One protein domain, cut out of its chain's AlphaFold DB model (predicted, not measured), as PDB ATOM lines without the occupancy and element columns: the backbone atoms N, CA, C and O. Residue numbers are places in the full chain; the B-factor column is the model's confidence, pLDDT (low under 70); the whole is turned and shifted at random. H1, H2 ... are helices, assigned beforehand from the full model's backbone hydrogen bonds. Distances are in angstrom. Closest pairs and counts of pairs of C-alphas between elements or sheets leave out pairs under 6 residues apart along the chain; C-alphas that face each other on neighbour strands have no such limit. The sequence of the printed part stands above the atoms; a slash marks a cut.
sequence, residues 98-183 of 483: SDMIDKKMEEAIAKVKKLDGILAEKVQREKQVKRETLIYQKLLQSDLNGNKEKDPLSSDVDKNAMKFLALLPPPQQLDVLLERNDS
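This is residues 98 to 183 of the 483 residues of the protein "Fibrous sheath-interacting protein 1" of Ciona savignyi (UniProt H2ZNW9). One very long helix, H1, makes the length of the model; after Gly 146, its last residue, the backbone folds back, and two short helices, H2 and H3, follow one after the other along the later part of H1. Residues 98 to 122 of H1 stick out as a bare arm. The printed part has 86 residues with three named helices, H1, H2, H3 in order, and no named strand: all helix. It is extended, with a radius of gyration of the C-alphas of 22.7 A and spans of 79, 23 and 15 A.

H1, residues 98 to 146, touches H2, residues 152 to 165, with residues 137 to 144 alone; the closest C-alphas, of Leu 144 and Asp 158, are 6.1 A apart. This helical hairpin runs opposite ways at a shallow tilt of 24 degrees. H1 touches H3, residues 171 to 179, with residues 127 to 138 alone, opposite ways at a shallow tilt of 27 degrees; the closest C-alphas, of Leu 134 and Pro 171, are 6.3 A apart. H2 and H3 are apart. Every O i to N i+4 pair is within hydrogen-bond range in H1 and H3, and 8 of 10 in H2.

H1 is 71.5 A long from C-alpha 98 at (301.791, 315.678, 187.118), H2 20.3 A, and H3 12.3 A, ending at C-alpha 179 at (265.334, 311.398, 159.603).

The C-alphas farthest apart, of Ser 98 and Asp 151, are 79.4 A apart. The printed part has no cut, and both links are tight. pLDDT is under 70 at residues 98, 147 to 153 and 174 to 183.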
ATOM      1  N   SER A  98     302.093 315.650 188.559       65.56
ATOM      2  CA  SER A  98     301.791 315.678 187.118       65.56
ATOM      3  C   SER A  98     301.196 314.352 186.654       65.56
ATOM      4  O   SER A  98     300.125 314.340 186.052       65.56
ATOM      5  N   ASP A  99     301.826 313.236 187.023       74.38
ATOM      6  CA  ASP A  99     301.359 311.899 186.644       74.38
ATOM      7  C   ASP A  99     300.004 311.566 187.308       74.38
ATOM      8  O   ASP A  99     299.149 310.898 186.719       74.38
ATOM      9  N   MET A 100     299.750 312.077 188.523       76.06
ATOM     10  CA  MET A 100     298.445 311.950 189.183       76.06
ATOM     11  C   MET A 100     297.353 312.785 188.493       76.06
ATOM     12  O   MET A 100     296.194 312.362 188.455       76.06
ATOM     13  N   ILE A 101     297.691 313.967 187.968       79.25
ATOM     14  CA  ILE A 101     296.764 314.801 187.189       79.25
ATOM     15  C   ILE A 101     296.439 314.121 185.858       79.25
ATOM     16  O   ILE A 101     295.261 314.031 185.513       79.25
ATOM     17  N   ASP A 102     297.439 313.580 185.166       88.31
ATOM     18  CA  ASP A 102     297.248 312.895 183.886       88.31
ATOM     19  C   ASP A 102     296.402 311.625 184.048       88.31
ATOM     20  O   ASP A 102     295.463 311.411 183.282       88.31
ATOM     21  N   LYS A 103     296.608 310.854 185.125       89.75
ATOM     22  CA  LYS A 103     295.748 309.705 185.450       89.75
ATOM     23  C   LYS A 103     294.299 310.113 185.744       89.75
ATOM     24  O   LYS A 103     293.364 309.466 185.280       89.75
ATOM     25  N   LYS A 104     294.082 311.205 186.487       92.56
ATOM     26  CA  LYS A 104     292.729 311.742 186.736       92.56
ATOM     27  C   LYS A 104     292.071 312.255 185.455       92.56
ATOM     28  O   LYS A 104     290.859 312.112 185.302       92.56
ATOM     29  N   MET A 105     292.848 312.853 184.555       94.00
ATOM     30  CA  MET A 105     292.377 313.311 183.250       94.00
ATOM     31  C   MET A 105     291.971 312.127 182.369       94.00
ATOM     32  O   MET A 105     290.887 312.147 181.792       94.00
ATOM     33  N   GLU A 106     292.777 311.067 182.327       93.56
ATOM     34  CA  GLU A 106     292.459 309.836 181.600       93.56
ATOM     35  C   GLU A 106     291.199 309.154 182.158       93.56
ATOM     36  O   GLU A 106     290.289 308.809 181.403       93.56
ATOM     37  N   GLU A 107     291.073 309.057 183.486       93.94
ATOM     38  CA  GLU A 107     289.860 308.554 184.142       93.94
ATOM     39  C   GLU A 107     288.626 309.419 183.834       93.94
ATOM     40  O   GLU A 107     287.522 308.891 183.673       93.94
ATOM     41  N   ALA A 108     288.779 310.743 183.745       96.44
ATOM     42  CA  ALA A 108     287.695 311.647 183.369       96.44
ATOM     43  C   ALA A 108     287.273 311.450 181.905       96.44
ATOM     44  O   ALA A 108     286.078 311.347 181.631       96.44
ATOM     45  N   ILE A 109     288.228 311.317 180.981       94.62
ATOM     46  CA  ILE A 109     287.955 311.036 179.563       94.62
ATOM     47  C   ILE A 109     287.254 309.682 179.414       94.62
ATOM     48  O   ILE A 109     286.270 309.577 178.685       94.62
ATOM     49  N   ALA A 110     287.698 308.655 180.142       95.81
ATOM     50  CA  ALA A 110     287.053 307.345 180.138       95.81
ATOM     51  C   ALA A 110     285.603 307.409 180.651       95.81
ATOM     52  O   ALA A 110     284.719 306.753 180.096       95.81
ATOM     53  N   LYS A 111     285.328 308.230 181.676       97.44
ATOM     54  CA  LYS A 111     283.961 308.471 182.167       97.44
ATOM     55  C   LYS A 111     283.093 309.176 181.130       97.44
ATOM     56  O   LYS A 111     281.958 308.752 180.944       97.44
ATOM     57  N   VAL A 112     283.616 310.199 180.449       97.38
ATOM     58  CA  VAL A 112     282.899 310.893 179.364       97.38
ATOM     59  C   VAL A 112     282.555 309.909 178.248       97.38
ATOM     60  O   VAL A 112     281.383 309.747 177.946       97.38
ATOM     61  N   LYS A 113     283.526 309.123 177.766       96.50
ATOM     62  CA  LYS A 113     283.282 308.093 176.740       96.50
ATOM     63  C   LYS A 113     282.233 307.062 177.159       96.50
ATOM     64  O   LYS A 113     281.416 306.637 176.347       96.50
ATOM     65  N   LYS A 114     282.227 306.652 178.434       97.56
ATOM     66  CA  LYS A 114     281.202 305.742 178.963       97.56
ATOM     67  C   LYS A 114     279.812 306.384 178.944       97.56
ATOM     68  O   LYS A 114     278.844 305.711 178.602       97.56
ATOM     69  N   LEU A 115     279.709 307.654 179.328       97.75
ATOM     70  CA  LEU A 115     278.451 308.397 179.279       97.75
ATOM     71  C   LEU A 115     277.978 308.599 177.841       97.75
ATOM     72  O   LEU A 115     276.797 308.399 177.584       97.75
ATOM     73  N   ASP A 116     278.887 308.900 176.914       97.00
ATOM     74  CA  ASP A 116     278.581 309.025 175.487       97.00
ATOM     75  C   ASP A 116     278.041 307.704 174.923       97.00
ATOM     76  O   ASP A 116     277.052 307.704 174.196       97.00
ATOM     77  N   GLY A 117     278.616 306.565 175.330       97.19
ATOM     78  CA  GLY A 117     278.096 305.240 174.980       97.19
ATOM     79  C   GLY A 117     276.675 304.997 175.501       97.19
ATOM     80  O   GLY A 117     275.806 304.561 174.749       97.19
ATOM     81  N   ILE A 118     276.406 305.340 176.767       97.50
ATOM     82  CA  ILE A 118     275.058 305.230 177.354       97.50
ATOM     83  C   ILE A 118     274.078 306.166 176.640       97.50
ATOM     84  O   ILE A 118     272.934 305.791 176.383       97.50
ATOM     85  N   LEU A 119     274.509 307.386 176.318       96.38
ATOM     86  CA  LEU A 119     273.691 308.359 175.612       96.38
ATOM     87  C   LEU A 119     273.343 307.857 174.208       96.38
ATOM     88  O   LEU A 119     272.170 307.871 173.847       96.38
ATOM     89  N   ALA A 120     274.321 307.347 173.459       94.44
ATOM     90  CA  ALA A 120     274.105 306.765 172.138       94.44
ATOM     91  C   ALA A 120     273.106 305.598 172.190       94.44
ATOM     92  O   ALA A 120     272.162 305.553 171.403       94.44
ATOM     93  N   GLU A 121     273.241 304.706 173.174       95.94
ATOM     94  CA  GLU A 121     272.317 303.588 173.376       95.94
ATOM     95  C   GLU A 121     270.895 304.066 173.734       95.94
ATOM     96  O   GLU A 121     269.894 303.513 173.267       95.94
ATOM     97  N   LYS A 122     270.766 305.104 174.570       95.81
ATOM     98  CA  LYS A 122     269.468 305.698 174.934       95.81
ATOM     99  C   LYS A 122     268.801 306.363 173.735       95.81
ATOM    100  O   LYS A 122     267.622 306.104 173.506       95.81
ATOM    101  N   VAL A 123     269.557 307.122 172.947       90.69
ATOM    102  CA  VAL A 123     269.075 307.758 171.715       90.69
ATOM    103  C   VAL A 123     268.656 306.705 170.688       90.69
ATOM    104  O   VAL A 123     267.586 306.822 170.097       90.69
ATOM    105  N   GLN A 124     269.437 305.638 170.503       90.19
ATOM    106  CA  GLN A 124     269.082 304.553 169.585       90.19
ATOM    107  C   GLN A 124     267.782 303.855 170.006       90.19
ATOM    108  O   GLN A 124     266.905 303.630 169.172       90.19
ATOM    109  N   ARG A 125     267.630 303.555 171.301       94.56
ATOM    110  CA  ARG A 125     266.402 302.963 171.847       94.56
ATOM    111  C   ARG A 125     265.199 303.886 171.671       94.56
ATOM    112  O   ARG A 125     264.144 303.428 171.251       94.56
ATOM    113  N   GLU A 126     265.351 305.179 171.942       90.44
ATOM    114  CA  GLU A 126     264.290 306.165 171.714       90.44
ATOM    115  C   GLU A 126     263.890 306.223 170.232       90.44
ATOM    116  O   GLU A 126     262.702 306.198 169.915       90.44
ATOM    117  N   LYS A 127     264.866 306.232 169.313       89.81
ATOM    118  CA  LYS A 127     264.611 306.168 167.865       89.81
ATOM    119  C   LYS A 127     263.872 304.891 167.471       89.81
ATOM    120  O   LYS A 127     262.960 304.948 166.653       89.81
ATOM    121  N   GLN A 128     264.224 303.742 168.046       90.06
ATOM    122  CA  GLN A 128     263.500 302.493 167.804       90.06
ATOM    123  C   GLN A 128     262.043 302.581 168.271       90.06
ATOM    124  O   GLN A 128     261.146 302.342 167.469       90.06
ATOM    125  N   VAL A 129     261.805 303.007 169.514       90.81
ATOM    126  CA  VAL A 129     260.445 303.148 170.062       90.81
ATOM    127  C   VAL A 129     259.616 304.134 169.241       90.81
ATOM    128  O   VAL A 129     258.437 303.893 168.990       90.81
ATOM    129  N   LYS A 130     260.215 305.229 168.755       89.31
ATOM    130  CA  LYS A 130     259.532 306.173 167.859       89.31
ATOM    131  C   LYS A 130     259.124 305.526 166.532       89.31
ATOM    132  O   LYS A 130     258.000 305.756 166.093       89.31
ATOM    133  N   ARG A 131     259.980 304.697 165.920       88.69
ATOM    134  CA  ARG A 131     259.622 303.936 164.702       88.69
ATOM    135  C   ARG A 131     258.468 302.977 164.958       88.69
ATOM    136  O   ARG A 131     257.523 302.945 164.181       88.69
ATOM    137  N   GLU A 132     258.530 302.228 166.053       89.44
ATOM    138  CA  GLU A 132     257.463 301.300 166.436       89.44
ATOM    139  C   GLU A 132     256.146 302.051 166.663       89.44
ATOM    140  O   GLU A 132     255.125 301.705 166.075       89.44
ATOM    141  N   THR A 133     256.183 303.150 167.424       87.62
ATOM    142  CA  THR A 133     255.013 304.005 167.689       87.62
ATOM    143  C   THR A 133     254.375 304.503 166.396       87.62
ATOM    144  O   THR A 133     253.154 304.471 166.262       87.62
ATOM    145  N   LEU A 134     255.187 304.926 165.426       88.75
ATOM    146  CA  LEU A 134     254.710 305.378 164.124       88.75
ATOM    147  C   LEU A 134     254.007 304.260 163.342       88.75
ATOM    148  O   LEU A 134     252.935 304.480 162.775       88.75
ATOM    149  N   ILE A 135     254.597 303.061 163.321       89.19
ATOM    150  CA  ILE A 135     254.012 301.890 162.655       89.19
ATOM    151  C   ILE A 135     252.655 301.562 163.287       89.19
ATOM    152  O   ILE A 135     251.665 301.437 162.566       89.19
ATOM    153  N   TYR A 136     252.583 301.504 164.619       90.31
ATOM    154  CA  TYR A 136     251.334 301.242 165.337       90.31
ATOM    155  C   TYR A 136     250.288 302.337 165.114       90.31
ATOM    156  O   TYR A 136     249.118 302.028 164.900       90.31
ATOM    157  N   GLN A 137     250.692 303.609 165.103       90.25
ATOM    158  CA  GLN A 137     249.795 304.730 164.821       90.25
ATOM    159  C   GLN A 137     249.185 304.611 163.419       90.25
ATOM    160  O   GLN A 137     247.975 304.780 163.259       90.25
ATOM    161  N   LYS A 138     249.997 304.297 162.404       88.56
ATOM    162  CA  LYS A 138     249.538 304.147 161.015       88.56
ATOM    163  C   LYS A 138     248.637 302.925 160.830       88.56
ATOM    164  O   LYS A 138     247.641 303.014 160.109       88.56
ATOM    165  N   LEU A 139     248.970 301.809 161.481       90.62
ATOM    166  CA  LEU A 139     248.144 300.603 161.486       90.62
ATOM    167  C   LEU A 139     246.769 300.902 162.097       90.62
ATOM    168  O   LEU A 139     245.756 300.739 161.425       90.62
ATOM    169  N   LEU A 140     246.741 301.483 163.299       89.25
ATOM    170  CA  LEU A 140     245.497 301.793 164.000       89.25
ATOM    171  C   LEU A 140     244.630 302.807 163.235       89.25
ATOM    172  O   LEU A 140     243.414 302.660 163.171       89.25
ATOM    173  N   GLN A 141     245.234 303.815 162.595       89.06
ATOM    174  CA  GLN A 141     244.501 304.726 161.704       89.06
ATOM    175  C   GLN A 141     243.887 304.005 160.500       89.06
ATOM    176  O   GLN A 141     242.799 304.369 160.057       89.06
ATOM    177  N   SER A 142     244.580 303.011 159.945       87.38
ATOM    178  CA  SER A 142     244.078 302.240 158.805       87.38
ATOM    179  C   SER A 142     242.892 301.369 159.218       87.38
ATOM    180  O   SER A 142     241.878 301.375 158.522       87.38
ATOM    181  N   ASP A 143     242.972 300.723 160.383       87.12
ATOM    182  CA  ASP A 143     241.907 299.872 160.928       87.12
ATOM    183  C   ASP A 143     240.635 300.679 161.230       87.12
ATOM    184  O   ASP A 143     239.538 300.318 160.793       87.12
ATOM    185  N   LEU A 144     240.783 301.834 161.891       85.38
ATOM    186  CA  LEU A 144     239.671 302.741 162.204       85.38
ATOM    187  C   LEU A 144     238.997 303.311 160.945       85.38
ATOM    188  O   LEU A 144     237.795 303.569 160.940       85.38
ATOM    189  N   ASN A 145     239.753 303.505 159.861       83.00
ATOM    190  CA  ASN A 145     239.211 303.972 158.582       83.00
ATOM    191  C   ASN A 145     238.625 302.831 157.724       83.00
ATOM    192  O   ASN A 145     237.779 303.087 156.856       83.00
ATOM    193  N   GLY A 146     239.090 301.594 157.928       76.00
ATOM    194  CA  GLY A 146     238.701 300.396 157.181       76.00
ATOM    195  C   GLY A 146     237.383 299.775 157.646       76.00
ATOM    196  O   GLY A 146     236.622 299.274 156.815       76.00
ATOM    197  N   ASN A 147     237.057 299.881 158.937       65.06
ATOM    198  CA  ASN A 147     235.828 299.326 159.508       65.06
ATOM    199  C   ASN A 147     234.614 300.223 159.215       65.06
ATOM    200  O   ASN A 147     234.212 301.082 159.994       65.06
ATOM    201  N   LYS A 148     234.013 300.030 158.035       62.88
ATOM    202  CA  LYS A 148     232.781 300.722 157.607       62.88
ATOM    203  C   LYS A 148     231.491 299.998 158.008       62.88
ATOM    204  O   LYS A 148     230.413 300.462 157.627       62.88
ATOM    205  N   GLU A 149     231.573 298.892 158.741       62.34
ATOM    206  CA  GLU A 149     230.412 298.134 159.210       62.34
ATOM    207  C   GLU A 149     229.909 298.761 160.520       62.34
ATOM    208  O   GLU A 149     230.457 298.569 161.600       62.34
ATOM    209  N   LYS A 150     228.953 299.684 160.377       58.88
ATOM    210  CA  LYS A 150     228.612 300.676 161.403       58.88
ATOM    211  C   LYS A 150     227.551 300.165 162.369       58.88
ATOM    212  O   LYS A 150     226.361 300.371 162.129       58.88
ATOM    213  N   ASP A 151     227.995 299.682 163.521       69.69
ATOM    214  CA  ASP A 151     227.222 299.858 164.746       69.69
ATOM    215  C   ASP A 151     227.350 301.319 165.223       69.69
ATOM    216  O   ASP A 151     228.462 301.856 165.305       69.69
ATOM    217  N   PRO A 152     226.243 302.007 165.565       64.00
ATOM    218  CA  PRO A 152     226.282 303.402 166.012       64.00
ATOM    219  C   PRO A 152     227.112 303.587 167.292       64.00
ATOM    220  O   PRO A 152     227.679 304.657 167.498       64.00
ATOM    221  N   LEU A 153     227.245 302.532 168.105       62.88
ATOM    222  CA  LEU A 153     228.087 302.514 169.300       62.88
ATOM    223  C   LEU A 153     229.590 302.424 168.960       62.88
ATOM    224  O   LEU A 153     230.397 303.060 169.633       62.88
ATOM    225  N   SER A 154     229.958 301.716 167.882       72.44
ATOM    226  CA  SER A 154     231.338 301.673 167.366       72.44
ATOM    227  C   SER A 154     231.776 303.046 166.869       72.44
ATOM    228  O   SER A 154     232.877 303.492 167.163       72.44
ATOM    229  N   SER A 155     230.875 303.791 166.219       79.88
ATOM    230  CA  SER A 155     231.208 305.098 165.641       79.88
ATOM    231  C   SER A 155     231.726 306.116 166.661       79.88
ATOM    232  O   SER A 155     232.599 306.919 166.329       79.88
ATOM    233  N   ASP A 156     231.201 306.123 167.887       84.44
ATOM    234  CA  ASP A 156     231.680 307.044 168.922       84.44
ATOM    235  C   ASP A 156     233.003 306.582 169.541       84.44
ATOM    236  O   ASP A 156     233.848 307.425 169.853       84.44
ATOM    237  N   VAL A 157     233.227 305.268 169.635       86.31
ATOM    238  CA  VAL A 157     234.515 304.684 170.035       86.31
ATOM    239  C   VAL A 157     235.590 305.002 168.995       86.31
ATOM    240  O   VAL A 157     236.652 305.498 169.365       86.31
ATOM    241  N   ASP A 158     235.286 304.843 167.707       86.88
ATOM    242  CA  ASP A 158     236.204 305.127 166.603       86.88
ATOM    243  C   ASP A 158     236.563 306.617 166.550       86.88
ATOM    244  O   ASP A 158     237.734 306.990 166.464       86.88
ATOM    245  N   LYS A 159     235.569 307.508 166.703       87.44
ATOM    246  CA  LYS A 159     235.815 308.958 166.821       87.44
ATOM    247  C   LYS A 159     236.674 309.290 168.038       87.44
ATOM    248  O   LYS A 159     237.500 310.198 167.964       87.44
ATOM    249  N   ASN A 160     236.460 308.615 169.166       91.62
ATOM    250  CA  ASN A 160     237.241 308.840 170.378       91.62
ATOM    251  C   ASN A 160     238.693 308.371 170.194       91.62
ATOM    252  O   ASN A 160     239.619 309.134 170.459       91.62
ATOM    253  N   ALA A 161     238.904 307.178 169.637       91.00
ATOM    254  CA  ALA A 161     240.225 306.668 169.285       91.00
ATOM    255  C   ALA A 161     240.957 307.611 168.314       91.00
ATOM    256  O   ALA A 161     242.118 307.951 168.539       91.00
ATOM    257  N   MET A 162     240.259 308.144 167.306       88.94
ATOM    258  CA  MET A 162     240.815 309.153 166.396       88.94
ATOM    259  C   MET A 162     241.206 310.455 167.108       88.94
ATOM    260  O   MET A 162     242.237 311.044 166.778       88.94
ATOM    261  N   LYS A 163     240.439 310.899 168.113       90.06
ATOM    262  CA  LYS A 163     240.819 312.054 168.948       90.06
ATOM    263  C   LYS A 163     242.084 311.773 169.752       90.06
ATOM    264  O   LYS A 163     242.946 312.642 169.802       90.06
ATOM    265  N   PHE A 164     242.224 310.582 170.337       91.19
ATOM    266  CA  PHE A 164     243.458 310.197 171.029       91.19
ATOM    267  C   PHE A 164     244.650 310.162 170.075       91.19
ATOM    268  O   PHE A 164     245.699 310.709 170.402       91.19
ATOM    269  N   LEU A 165     244.479 309.611 168.873       89.56
ATOM    270  CA  LEU A 165     245.522 309.584 167.845       89.56
ATOM    271  C   LEU A 165     245.960 310.982 167.393       89.56
ATOM    272  O   LEU A 165     247.121 311.157 167.035       89.56
ATOM    273  N   ALA A 166     245.063 311.970 167.437       87.12
ATOM    274  CA  ALA A 166     245.375 313.368 167.143       87.12
ATOM    275  C   ALA A 166     246.173 314.074 168.258       87.12
ATOM    276  O   ALA A 166     246.723 315.146 168.014       87.12
ATOM    277  N   LEU A 167     246.240 313.499 169.467       89.75
ATOM    278  CA  LEU A 167     247.116 313.985 170.540       89.75
ATOM    279  C   LEU A 167     248.569 313.544 170.337       89.75
ATOM    280  O   LEU A 167     249.479 314.188 170.859       89.75
ATOM    281  N   LEU A 168     248.795 312.448 169.601       85.62
ATOM    282  CA  LEU A 168     250.139 312.075 169.179       85.62
ATOM    283  C   LEU A 168     250.620 313.042 168.088       85.62
ATOM    284  O   LEU A 168     249.807 313.544 167.306       85.62
ATOM    285  N   PRO A 169     251.939 313.291 167.989       81.62
ATOM    286  CA  PRO A 169     252.466 314.074 166.887       81.62
ATOM    287  C   PRO A 169     252.043 313.465 165.537       81.62
ATOM    288  O   PRO A 169     251.974 312.236 165.409       81.62
ATOM    289  N   PRO A 170     251.760 314.302 164.524       79.81
ATOM    290  CA  PRO A 170     251.483 313.845 163.173       79.81
ATOM    291  C   PRO A 170     252.567 312.877 162.671       79.81
ATOM    292  O   PRO A 170     253.754 313.166 162.860       79.81
ATOM    293  N   PRO A 171     252.196 311.788 161.972       74.12
ATOM    294  CA  PRO A 171     253.146 310.826 161.411       74.12
ATOM    295  C   PRO A 171     254.261 311.499 160.600       74.12
ATOM    296  O   PRO A 171     255.434 311.189 160.768       74.12
ATOM    297  N   GLN A 172     253.901 312.525 159.820       76.06
ATOM    298  CA  GLN A 172     254.826 313.297 158.986       76.06
ATOM    299  C   GLN A 172     255.850 314.087 159.811       76.06
ATOM    300  O   GLN A 172     256.962 314.330 159.355       76.06
ATOM    301  N   GLN A 173     255.484 314.523 161.019       70.88
ATOM    302  CA  GLN A 173     256.424 315.175 161.928       70.88
ATOM    303  C   GLN A 173     257.333 314.151 162.602       70.88
ATOM    304  O   GLN A 173     258.509 314.441 162.797       70.88
ATOM    305  N   LEU A 174     256.825 312.958 162.925       68.38
ATOM    306  CA  LEU A 174     257.650 311.887 163.477       68.38
ATOM    307  C   LEU A 174     258.701 311.412 162.467       68.38
ATOM    308  O   LEU A 174     259.866 311.318 162.842       68.38
ATOM    309  N   ASP A 175     258.316 311.201 161.206       68.94
ATOM    310  CA  ASP A 175     259.224 310.826 160.111       68.94
ATOM    311  C   ASP A 175     260.372 311.829 159.975       68.94
ATOM    312  O   ASP A 175     261.548 311.471 160.024       68.94
ATOM    313  N   VAL A 176     260.038 313.122 159.935       68.75
ATOM    314  CA  VAL A 176     261.037 314.194 159.855       68.75
ATOM    315  C   VAL A 176     261.930 314.233 161.098       68.75
ATOM    316  O   VAL A 176     263.113 314.534 160.983       68.75
ATOM    317  N   LEU A 177     261.412 313.938 162.293       64.38
ATOM    318  CA  LEU A 177     262.212 313.896 163.526       64.38
ATOM    319  C   LEU A 177     263.108 312.652 163.622       64.38
ATOM    320  O   LEU A 177     264.124 312.691 164.309       64.38
ATOM    321  N   LEU A 178     262.735 311.565 162.952       68.00
ATOM    322  CA  LEU A 178     263.515 310.335 162.835       68.00
ATOM    323  C   LEU A 178     264.644 310.470 161.804       68.00
ATOM    324  O   LEU A 178     265.748 309.983 162.046       68.00
ATOM    325  N   GLU A 179     264.379 311.164 160.694       66.31
ATOM    326  CA  GLU A 179     265.334 311.398 159.603       66.31
ATOM    327  C   GLU A 179     266.250 312.605 159.824       66.31
ATOM    328  O   GLU A 179     267.341 312.676 159.246       66.31
ATOM    329  N   ARG A 180     265.841 313.579 160.650       61.50
ATOM    330  CA  ARG A 180     266.676 314.737 160.981       61.50
ATOM    331  C   ARG A 180     267.831 314.278 161.862       61.50
ATOM    332  O   ARG A 180     267.759 314.304 163.083       61.50
ATOM    333  N   ASN A 181     268.899 313.865 161.186       51.25
ATOM    334  CA  ASN A 181     270.209 313.569 161.737       51.25
ATOM    335  C   ASN A 181     270.565 314.542 162.868       51.25
ATOM    336  O   ASN A 181     270.515 315.761 162.671       51.25
ATOM    337  N   ASP A 182     271.036 313.999 163.993       57.00
ATOM    338  CA  ASP A 182     271.559 314.714 165.174       57.00
ATOM    339  C   ASP A 182     272.800 315.598 164.871       57.00
ATOM    340  O   ASP A 182     273.511 316.028 165.772       57.00
ATOM    341  N   SER A 183     273.095 315.858 163.593       53.47
ATOM    342  CA  SER A 183     274.335 316.454 163.083       53.47
ATOM    343  C   SER A 183     274.130 317.786 162.343       53.47
ATOM    344  O   SER A 183     275.093 318.419 161.914       53.47
TER     345      SER A 183